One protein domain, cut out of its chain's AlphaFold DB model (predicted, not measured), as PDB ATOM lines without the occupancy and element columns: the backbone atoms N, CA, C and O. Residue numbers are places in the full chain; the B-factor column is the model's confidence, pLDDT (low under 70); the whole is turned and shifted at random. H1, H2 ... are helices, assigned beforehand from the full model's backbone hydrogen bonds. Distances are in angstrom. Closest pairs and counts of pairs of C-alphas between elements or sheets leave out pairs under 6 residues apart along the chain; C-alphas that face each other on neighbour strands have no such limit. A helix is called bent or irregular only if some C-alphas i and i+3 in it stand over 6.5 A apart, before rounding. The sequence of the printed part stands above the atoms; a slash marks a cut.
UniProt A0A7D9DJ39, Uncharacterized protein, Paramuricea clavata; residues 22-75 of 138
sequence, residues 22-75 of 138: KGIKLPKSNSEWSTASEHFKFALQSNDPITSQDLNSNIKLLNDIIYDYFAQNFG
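This is residues 22 to 75 of the 138 residues of an uncharacterized protein of Paramuricea clavata (UniProt A0A7D9DJ39). The printed part is a loose helical hairpin. A lead-in strand-free stretch, residues 22 to 29, passes the last part of H2 and leads into H1; a wide loop, residues 44 to 54, then swings round to the longer H2, which runs back and crosses H1 at a slant. Residues 51 to 57, of which 55 to 57 belong to H2, stick out at the loop end. There are 54 printed residues with two named helices, H1 then H2, and no named strand; the class is all helix. The whole is loose, with a radius of gyration of the C-alphas of 12.7 A, and only just elongated, spanning 36 by 24 by 13 A.

H1, residues 30 to 43, and H2, residues 55 to 74, form a helical hairpin, two helices that follow each other and run opposite ways. They touch, with 4 pairs of C-alphas within 8 A; the closest C-alphas are those of Phe 40 and Ile 66, 7.2 A apart. H2 touches H1 with residues 65 to 69 alone. Their lines stand at a steep tilt of 43 degrees, and their centres are 13.1 A apart. In both helices every O i to N i+4 pair is within hydrogen-bond range.

H1 begins at C-alpha 30, (435.079, 210.565, 476.771), and measures 19.8 A from first to last C-alpha. H2 begins at C-alpha 55, (424.885, 222.337, 451.031), and ends at C-alpha 74, (442.857, 206.166, 465.716), 28.3 A away. Neither helix is bent or irregular.

The two C-alphas farthest apart are those of Ser 29 and Gln 53, at 37.3 A. The C-alphas of Lys 22 and Gly 75, the first and last printed, are 9.8 A apart. The link from H1 to H2, 11 residues, is long, and the printed part has no cut. The mean pLDDT of the printed part is 88.3; residues 46 to 48 are under 70.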
ATOM      1  N   LYS A  22     437.546 203.013 453.822       84.44
ATOM      2  CA  LYS A  22     437.867 202.023 454.860       84.44
ATOM      3  C   LYS A  22     437.177 202.406 456.168       84.44
ATOM      4  O   LYS A  22     437.114 203.589 456.503       84.44
ATOM      5  N   GLY A  23     436.708 201.419 456.928       87.62
ATOM      6  CA  GLY A  23     436.205 201.676 458.275       87.62
ATOM      7  C   GLY A  23     437.277 202.368 459.123       87.62
ATOM      8  O   GLY A  23     438.464 202.080 458.973       87.62
ATOM      9  N   ILE A  24     436.871 203.275 460.004       92.06
ATOM     10  CA  ILE A  24     437.757 203.998 460.927       92.06
ATOM     11  C   ILE A  24     437.493 203.556 462.360       92.06
ATOM     12  O   ILE A  24     436.375 203.174 462.712       92.06
ATOM     13  N   LYS A  25     438.531 203.585 463.191       92.56
ATOM     14  CA  LYS A  25     438.386 203.371 464.629       92.56
ATOM     15  C   LYS A  25     437.882 204.657 465.271       92.56
ATOM     16  O   LYS A  25     438.300 205.750 464.908       92.56
ATOM     17  N   LEU A  26     436.975 204.504 466.228       93.69
ATOM     18  CA  LEU A  26     436.420 205.619 466.986       93.69
ATOM     19  C   LEU A  26     437.078 205.723 468.369       93.69
ATOM     20  O   LEU A  26     437.585 204.715 468.879       93.69
ATOM     21  N   PRO A  27     437.047 206.917 468.986       93.88
ATOM     22  CA  PRO A  27     437.549 207.117 470.335       93.88
ATOM     23  C   PRO A  27     436.867 206.200 471.353       93.88
ATOM     24  O   PRO A  27     435.660 205.946 471.277       93.88
ATOM     25  N   LYS A  28     437.638 205.714 472.330       92.19
ATOM     26  CA  LYS A  28     437.142 204.781 473.356       92.19
ATOM     27  C   LYS A  28     436.796 205.480 474.662       92.19
ATOM     28  O   LYS A  28     436.045 204.931 475.464       92.19
ATOM     29  N   SER A  29     437.353 206.665 474.886       95.75
ATOM     30  CA  SER A  29     437.164 207.443 476.103       95.75
ATOM     31  C   SER A  29     436.455 208.765 475.831       95.75
ATOM     32  O   SER A  29     436.579 209.363 474.762       95.75
ATOM     33  N   ASN A  30     435.744 209.264 476.844       96.00
ATOM     34  CA  ASN A  30     435.079 210.565 476.771       96.00
ATOM     35  C   ASN A  30     436.072 211.714 476.548       96.00
ATOM     36  O   ASN A  30     435.743 212.671 475.860       96.00
ATOM     37  N   SER A  31     437.286 211.613 477.098       95.62
ATOM     38  CA  SER A  31     438.311 212.647 476.918       95.62
ATOM     39  C   SER A  31     438.709 212.790 475.450       95.62
ATOM     40  O   SER A  31     438.773 213.902 474.942       95.62
ATOM     41  N   GLU A  32     438.925 211.674 474.753       94.69
ATOM     42  CA  GLU A  32     439.276 211.682 473.330       94.69
ATOM     43  C   GLU A  32     438.126 212.213 472.456       94.69
ATOM     44  O   GLU A  32     438.369 212.931 471.486       94.69
ATOM     45  N   TRP A  33     436.872 211.911 472.818       96.50
ATOM     46  CA  TRP A  33     435.692 212.492 472.167       96.50
ATOM     47  C   TRP A  33     435.613 214.009 472.354       96.50
ATOM     48  O   TRP A  33     435.329 214.727 471.394       96.50
ATOM     49  N   SER A  34     435.895 214.507 473.560       96.12
ATOM     50  CA  SER A  34     435.938 215.947 473.835       96.12
ATOM     51  C   SER A  34     437.018 216.642 473.008       96.12
ATOM     52  O   SER A  34     436.723 217.635 472.346       96.12
ATOM     53  N   THR A  35     438.230 216.080 472.955       95.81
ATOM     54  CA  THR A  35     439.326 216.614 472.132       95.81
ATOM     55  C   THR A  35     438.965 216.635 470.644       95.81
ATOM     56  O   THR A  35     439.184 217.639 469.972       95.81
ATOM     57  N   ALA A  36     438.343 215.569 470.129       95.06
ATOM     58  CA  ALA A  36     437.857 215.539 468.750       95.06
ATOM     59  C   ALA A  36     436.805 216.631 468.490       95.06
ATOM     60  O   ALA A  36     436.866 217.330 467.481       95.06
ATOM     61  N   SER A  37     435.865 216.826 469.422       93.56
ATOM     62  CA  SER A  37     434.834 217.863 469.310       93.56
ATOM     63  C   SER A  37     435.429 219.271 469.258       93.56
ATOM     64  O   SER A  37     434.990 220.092 468.454       93.56
ATOM     65  N   GLU A  38     436.434 219.554 470.085       94.06
ATOM     66  CA  GLU A  38     437.158 220.828 470.061       94.06
ATOM     67  C   GLU A  38     437.870 221.046 468.727       94.06
ATOM     68  O   GLU A  38     437.735 222.115 468.128       94.06
ATOM     69  N   HIS A  39     438.541 220.013 468.211       93.44
ATOM     70  CA  HIS A  39     439.167 220.063 466.894       93.44
ATOM     71  C   HIS A  39     438.146 220.372 465.792       93.44
ATOM     72  O   HIS A  39     438.380 221.252 464.967       93.44
ATOM     73  N   PHE A  40     436.989 219.704 465.786       92.69
ATOM     74  CA  PHE A  40     435.951 219.944 464.779       92.69
ATOM     75  C   PHE A  40     435.381 221.354 464.853       92.69
ATOM     76  O   PHE A  40     435.171 221.970 463.814       92.69
ATOM     77  N   LYS A  41     435.178 221.898 466.057       89.81
ATOM     78  CA  LYS A  41     434.732 223.288 466.221       89.81
ATOM     79  C   LYS A  41     435.713 224.267 465.586       89.81
ATOM     80  O   LYS A  41     435.270 225.202 464.938       89.81
ATOM     81  N   PHE A  42     437.016 224.043 465.748       88.88
ATOM     82  CA  PHE A  42     438.036 224.890 465.133       88.88
ATOM     83  C   PHE A  42     438.133 224.677 463.615       88.88
ATOM     84  O   PHE A  42     438.155 225.635 462.853       88.88
ATOM     85  N   ALA A  43     438.141 223.425 463.156       87.06
ATOM     86  CA  ALA A  43     438.291 223.086 461.740       87.06
ATOM     87  C   ALA A  43     437.079 223.490 460.880       87.06
ATOM     88  O   ALA A  43     437.228 223.744 459.688       87.06
ATOM     89  N   LEU A  44     435.884 223.540 461.475       85.19
ATOM     90  CA  LEU A  44     434.623 223.869 460.802       85.19
ATOM     91  C   LEU A  44     434.125 225.278 461.131       85.19
ATOM     92  O   LEU A  44     432.979 225.606 460.821       85.19
ATOM     93  N   GLN A  45     434.950 226.109 461.772       81.19
ATOM     94  CA  GLN A  45     434.639 227.519 461.978       81.19
ATOM     95  C   GLN A  45     434.623 228.236 460.620       81.19
ATOM     96  O   GLN A  45     435.617 228.794 460.167       81.19
ATOM     97  N   SER A  46     433.467 228.201 459.960       66.94
ATOM     98  CA  SER A  46     433.142 229.075 458.840       66.94
ATOM     99  C   SER A  46     432.446 230.319 459.376       66.94
ATOM    100  O   SER A  46     431.521 230.221 460.184       66.94
ATOM    101  N   ASN A  47     432.881 231.491 458.915       58.56
ATOM    102  CA  ASN A  47     432.197 232.755 459.197       58.56
ATOM    103  C   ASN A  47     430.990 232.978 458.274       58.56
ATOM    104  O   ASN A  47     430.191 233.879 458.528       58.56
ATOM    105  N   ASP A  48     430.849 232.157 457.232       66.94
ATOM    106  CA  ASP A  48     429.816 232.320 456.221       66.94
ATOM    107  C   ASP A  48     428.619 231.396 456.493       66.94
ATOM    108  O   ASP A  48     428.801 230.204 456.780       66.94
ATOM    109  N   PRO A  49     427.382 231.915 456.401       72.88
ATOM    110  CA  PRO A  49     426.183 231.108 456.561       72.88
ATOM    111  C   PRO A  49     426.079 230.066 455.441       72.88
ATOM    112  O   PRO A  49     426.248 230.376 454.263       72.88
ATOM    113  N   ILE A  50     425.748 228.826 455.810       76.50
ATOM    114  CA  ILE A  50     425.539 227.734 454.853       76.50
ATOM    115  C   ILE A  50     424.352 228.088 453.950       76.50
ATOM    116  O   ILE A  50     423.222 228.240 454.421       76.50
ATOM    117  N   THR A  51     424.602 228.197 452.646       75.88
ATOM    118  CA  THR A  51     423.563 228.424 451.637       75.88
ATOM    119  C   THR A  51     423.029 227.092 451.096       75.88
ATOM    120  O   THR A  51     423.697 226.058 451.160       75.88
ATOM    121  N   SER A  52     421.821 227.098 450.525       70.50
ATOM    122  CA  SER A  52     421.240 225.905 449.891       70.50
ATOM    123  C   SER A  52     422.035 225.425 448.672       70.50
ATOM    124  O   SER A  52     422.011 224.235 448.362       70.50
ATOM    125  N   GLN A  53     422.757 226.325 447.999       76.62
ATOM    126  CA  GLN A  53     423.548 226.018 446.810       76.62
ATOM    127  C   GLN A  53     424.851 225.277 447.153       76.62
ATOM    128  O   GLN A  53     425.286 224.418 446.387       76.62
ATOM    129  N   ASP A  54     425.408 225.523 448.341       78.31
ATOM    130  CA  ASP A  54     426.668 224.923 448.796       78.31
ATOM    131  C   ASP A  54     426.466 223.743 449.759       78.31
ATOM    132  O   ASP A  54     427.432 223.206 450.305       78.31
ATOM    133  N   LEU A  55     425.221 223.320 449.998       83.00
ATOM    134  CA  LEU A  55     424.885 222.337 451.031       83.00
ATOM    135  C   LEU A  55     425.637 221.009 450.855       83.00
ATOM    136  O   LEU A  55     426.254 220.521 451.800       83.00
ATOM    137  N   ASN A  56     425.644 220.446 449.644       87.25
ATOM    138  CA  ASN A  56     426.331 219.178 449.367       87.25
ATOM    139  C   ASN A  56     427.847 219.284 449.583       87.25
ATOM    140  O   ASN A  56     428.459 218.372 450.137       87.25
ATOM    141  N   SER A  57     428.448 220.405 449.186       85.75
ATOM    142  CA  SER A  57     429.879 220.665 449.369       85.75
ATOM    143  C   SER A  57     430.238 220.813 450.847       85.75
ATOM    144  O   SER A  57     431.230 220.242 451.292       85.75
ATOM    145  N   ASN A  58     429.401 221.502 451.627       86.19
ATOM    146  CA  ASN A  58     429.579 221.644 453.073       86.19
ATOM    147  C   ASN A  58     429.406 220.310 453.812       86.19
ATOM    148  O   ASN A  58     430.198 219.986 454.693       86.19
ATOM    149  N   ILE A  59     428.417 219.497 453.425       88.75
ATOM    150  CA  ILE A  59     428.233 218.145 453.971       88.75
ATOM    151  C   ILE A  59     429.442 217.270 453.637       88.75
ATOM    152  O   ILE A  59     429.922 216.529 454.495       88.75
ATOM    153  N   LYS A  60     429.956 217.349 452.406       89.69
ATOM    154  CA  LYS A  60     431.157 216.610 452.011       89.69
ATOM    155  C   LYS A  60     432.366 217.036 452.845       89.69
ATOM    156  O   LYS A  60     433.017 216.176 453.422       89.69
ATOM    157  N   LEU A  61     432.602 218.342 452.981       89.69
ATOM    158  CA  LEU A  61     433.683 218.896 453.799       89.69
ATOM    159  C   LEU A  61     433.594 218.432 455.261       89.69
ATOM    160  O   LEU A  61     434.594 218.005 455.831       89.69
ATOM    161  N   LEU A  62     432.395 218.471 455.850       90.75
ATOM    162  CA  LEU A  62     432.148 217.981 457.206       90.75
ATOM    163  C   LEU A  62     432.532 216.503 457.349       90.75
ATOM    164  O   LEU A  62     433.267 216.137 458.265       90.75
ATOM    165  N   ASN A  63     432.036 215.660 456.442       91.56
ATOM    166  CA  ASN A  63     432.324 214.229 456.463       91.56
ATOM    167  C   ASN A  63     433.816 213.946 456.255       91.56
ATOM    168  O   ASN A  63     434.355 213.063 456.917       91.56
ATOM    169  N   ASP A  64     434.481 214.703 455.382       92.88
ATOM    170  CA  ASP A  64     435.914 214.579 455.112       92.88
ATOM    171  C   ASP A  64     436.741 214.932 456.348       92.88
ATOM    172  O   ASP A  64     437.535 214.110 456.798       92.88
ATOM    173  N   ILE A  65     436.474 216.078 456.981       93.56
ATOM    174  CA  ILE A  65     437.182 216.505 458.199       93.56
ATOM    175  C   ILE A  65     437.018 215.485 459.329       93.56
ATOM    176  O   ILE A  65     437.995 215.132 459.994       93.56
ATOM    177  N   ILE A  66     435.792 215.010 459.566       94.31
ATOM    178  CA  ILE A  66     435.526 214.039 460.633       94.31
ATOM    179  C   ILE A  66     436.226 212.712 460.334       94.31
ATOM    180  O   ILE A  66     436.889 212.149 461.210       94.31
ATOM    181  N   TYR A  67     436.083 212.210 459.106       94.12
ATOM    182  CA  TYR A  67     436.678 210.945 458.694       94.12
ATOM    183  C   TYR A  67     438.204 210.988 458.796       94.12
ATOM    184  O   TYR A  67     438.797 210.110 459.424       94.12
ATOM    185  N   ASP A  68     438.829 212.019 458.228       93.75
ATOM    186  CA  ASP A  68     440.281 212.156 458.175       93.75
ATOM    187  C   ASP A  68     440.877 212.315 459.571       93.75
ATOM    188  O   ASP A  68     441.891 211.685 459.877       93.75
ATOM    189  N   TYR A  69     440.223 213.078 460.454       96.25
ATOM    190  CA  TYR A  69     440.661 213.200 461.841       96.25
ATOM    191  C   TYR A  69     440.717 211.834 462.526       96.25
ATOM    192  O   TYR A  69     441.736 211.471 463.116       96.25
ATOM    193  N   PHE A  70     439.649 211.041 462.441       95.69
ATOM    194  CA  PHE A  70     439.633 209.741 463.103       95.69
ATOM    195  C   PHE A  70     440.566 208.728 462.432       95.69
ATOM    196  O   PHE A  70     441.254 207.985 463.133       95.69
ATOM    197  N   ALA A  71     440.665 208.743 461.101       93.19
ATOM    198  CA  ALA A  71     441.602 207.907 460.359       93.19
ATOM    199  C   ALA A  71     443.060 208.183 460.763       93.19
ATOM    200  O   ALA A  71     443.828 207.241 460.955       93.19
ATOM    201  N   GLN A  72     443.430 209.453 460.935       92.81
ATOM    202  CA  GLN A  72     444.787 209.851 461.317       92.81
ATOM    203  C   GLN A  72     445.099 209.559 462.789       92.81
ATOM    204  O   GLN A  72     446.205 209.121 463.096       92.81
ATOM    205  N   ASN A  73     444.142 209.767 463.698       94.94
ATOM    206  CA  ASN A  73     444.398 209.666 465.139       94.94
ATOM    207  C   ASN A  73     444.182 208.256 465.715       94.94
ATOM    208  O   ASN A  73     444.882 207.860 466.644       94.94
ATOM    209  N   PHE A  74     443.231 207.485 465.180       92.31
ATOM    210  CA  PHE A  74     442.857 206.166 465.716       92.31
ATOM    211  C   PHE A  74     443.095 205.025 464.724       92.31
ATOM    212  O   PHE A  74     443.067 203.850 465.107       92.31
ATOM    213  N   GLY A  75     443.365 205.353 463.459       89.88
ATOM    214  CA  GLY A  75     443.626 204.394 462.399       89.88
ATOM    215  C   GLY A  75     442.362 203.771 461.811       89.88
ATOM    216  O   GLY A  75     441.222 204.102 462.149       89.88
TER     217      GLY A  75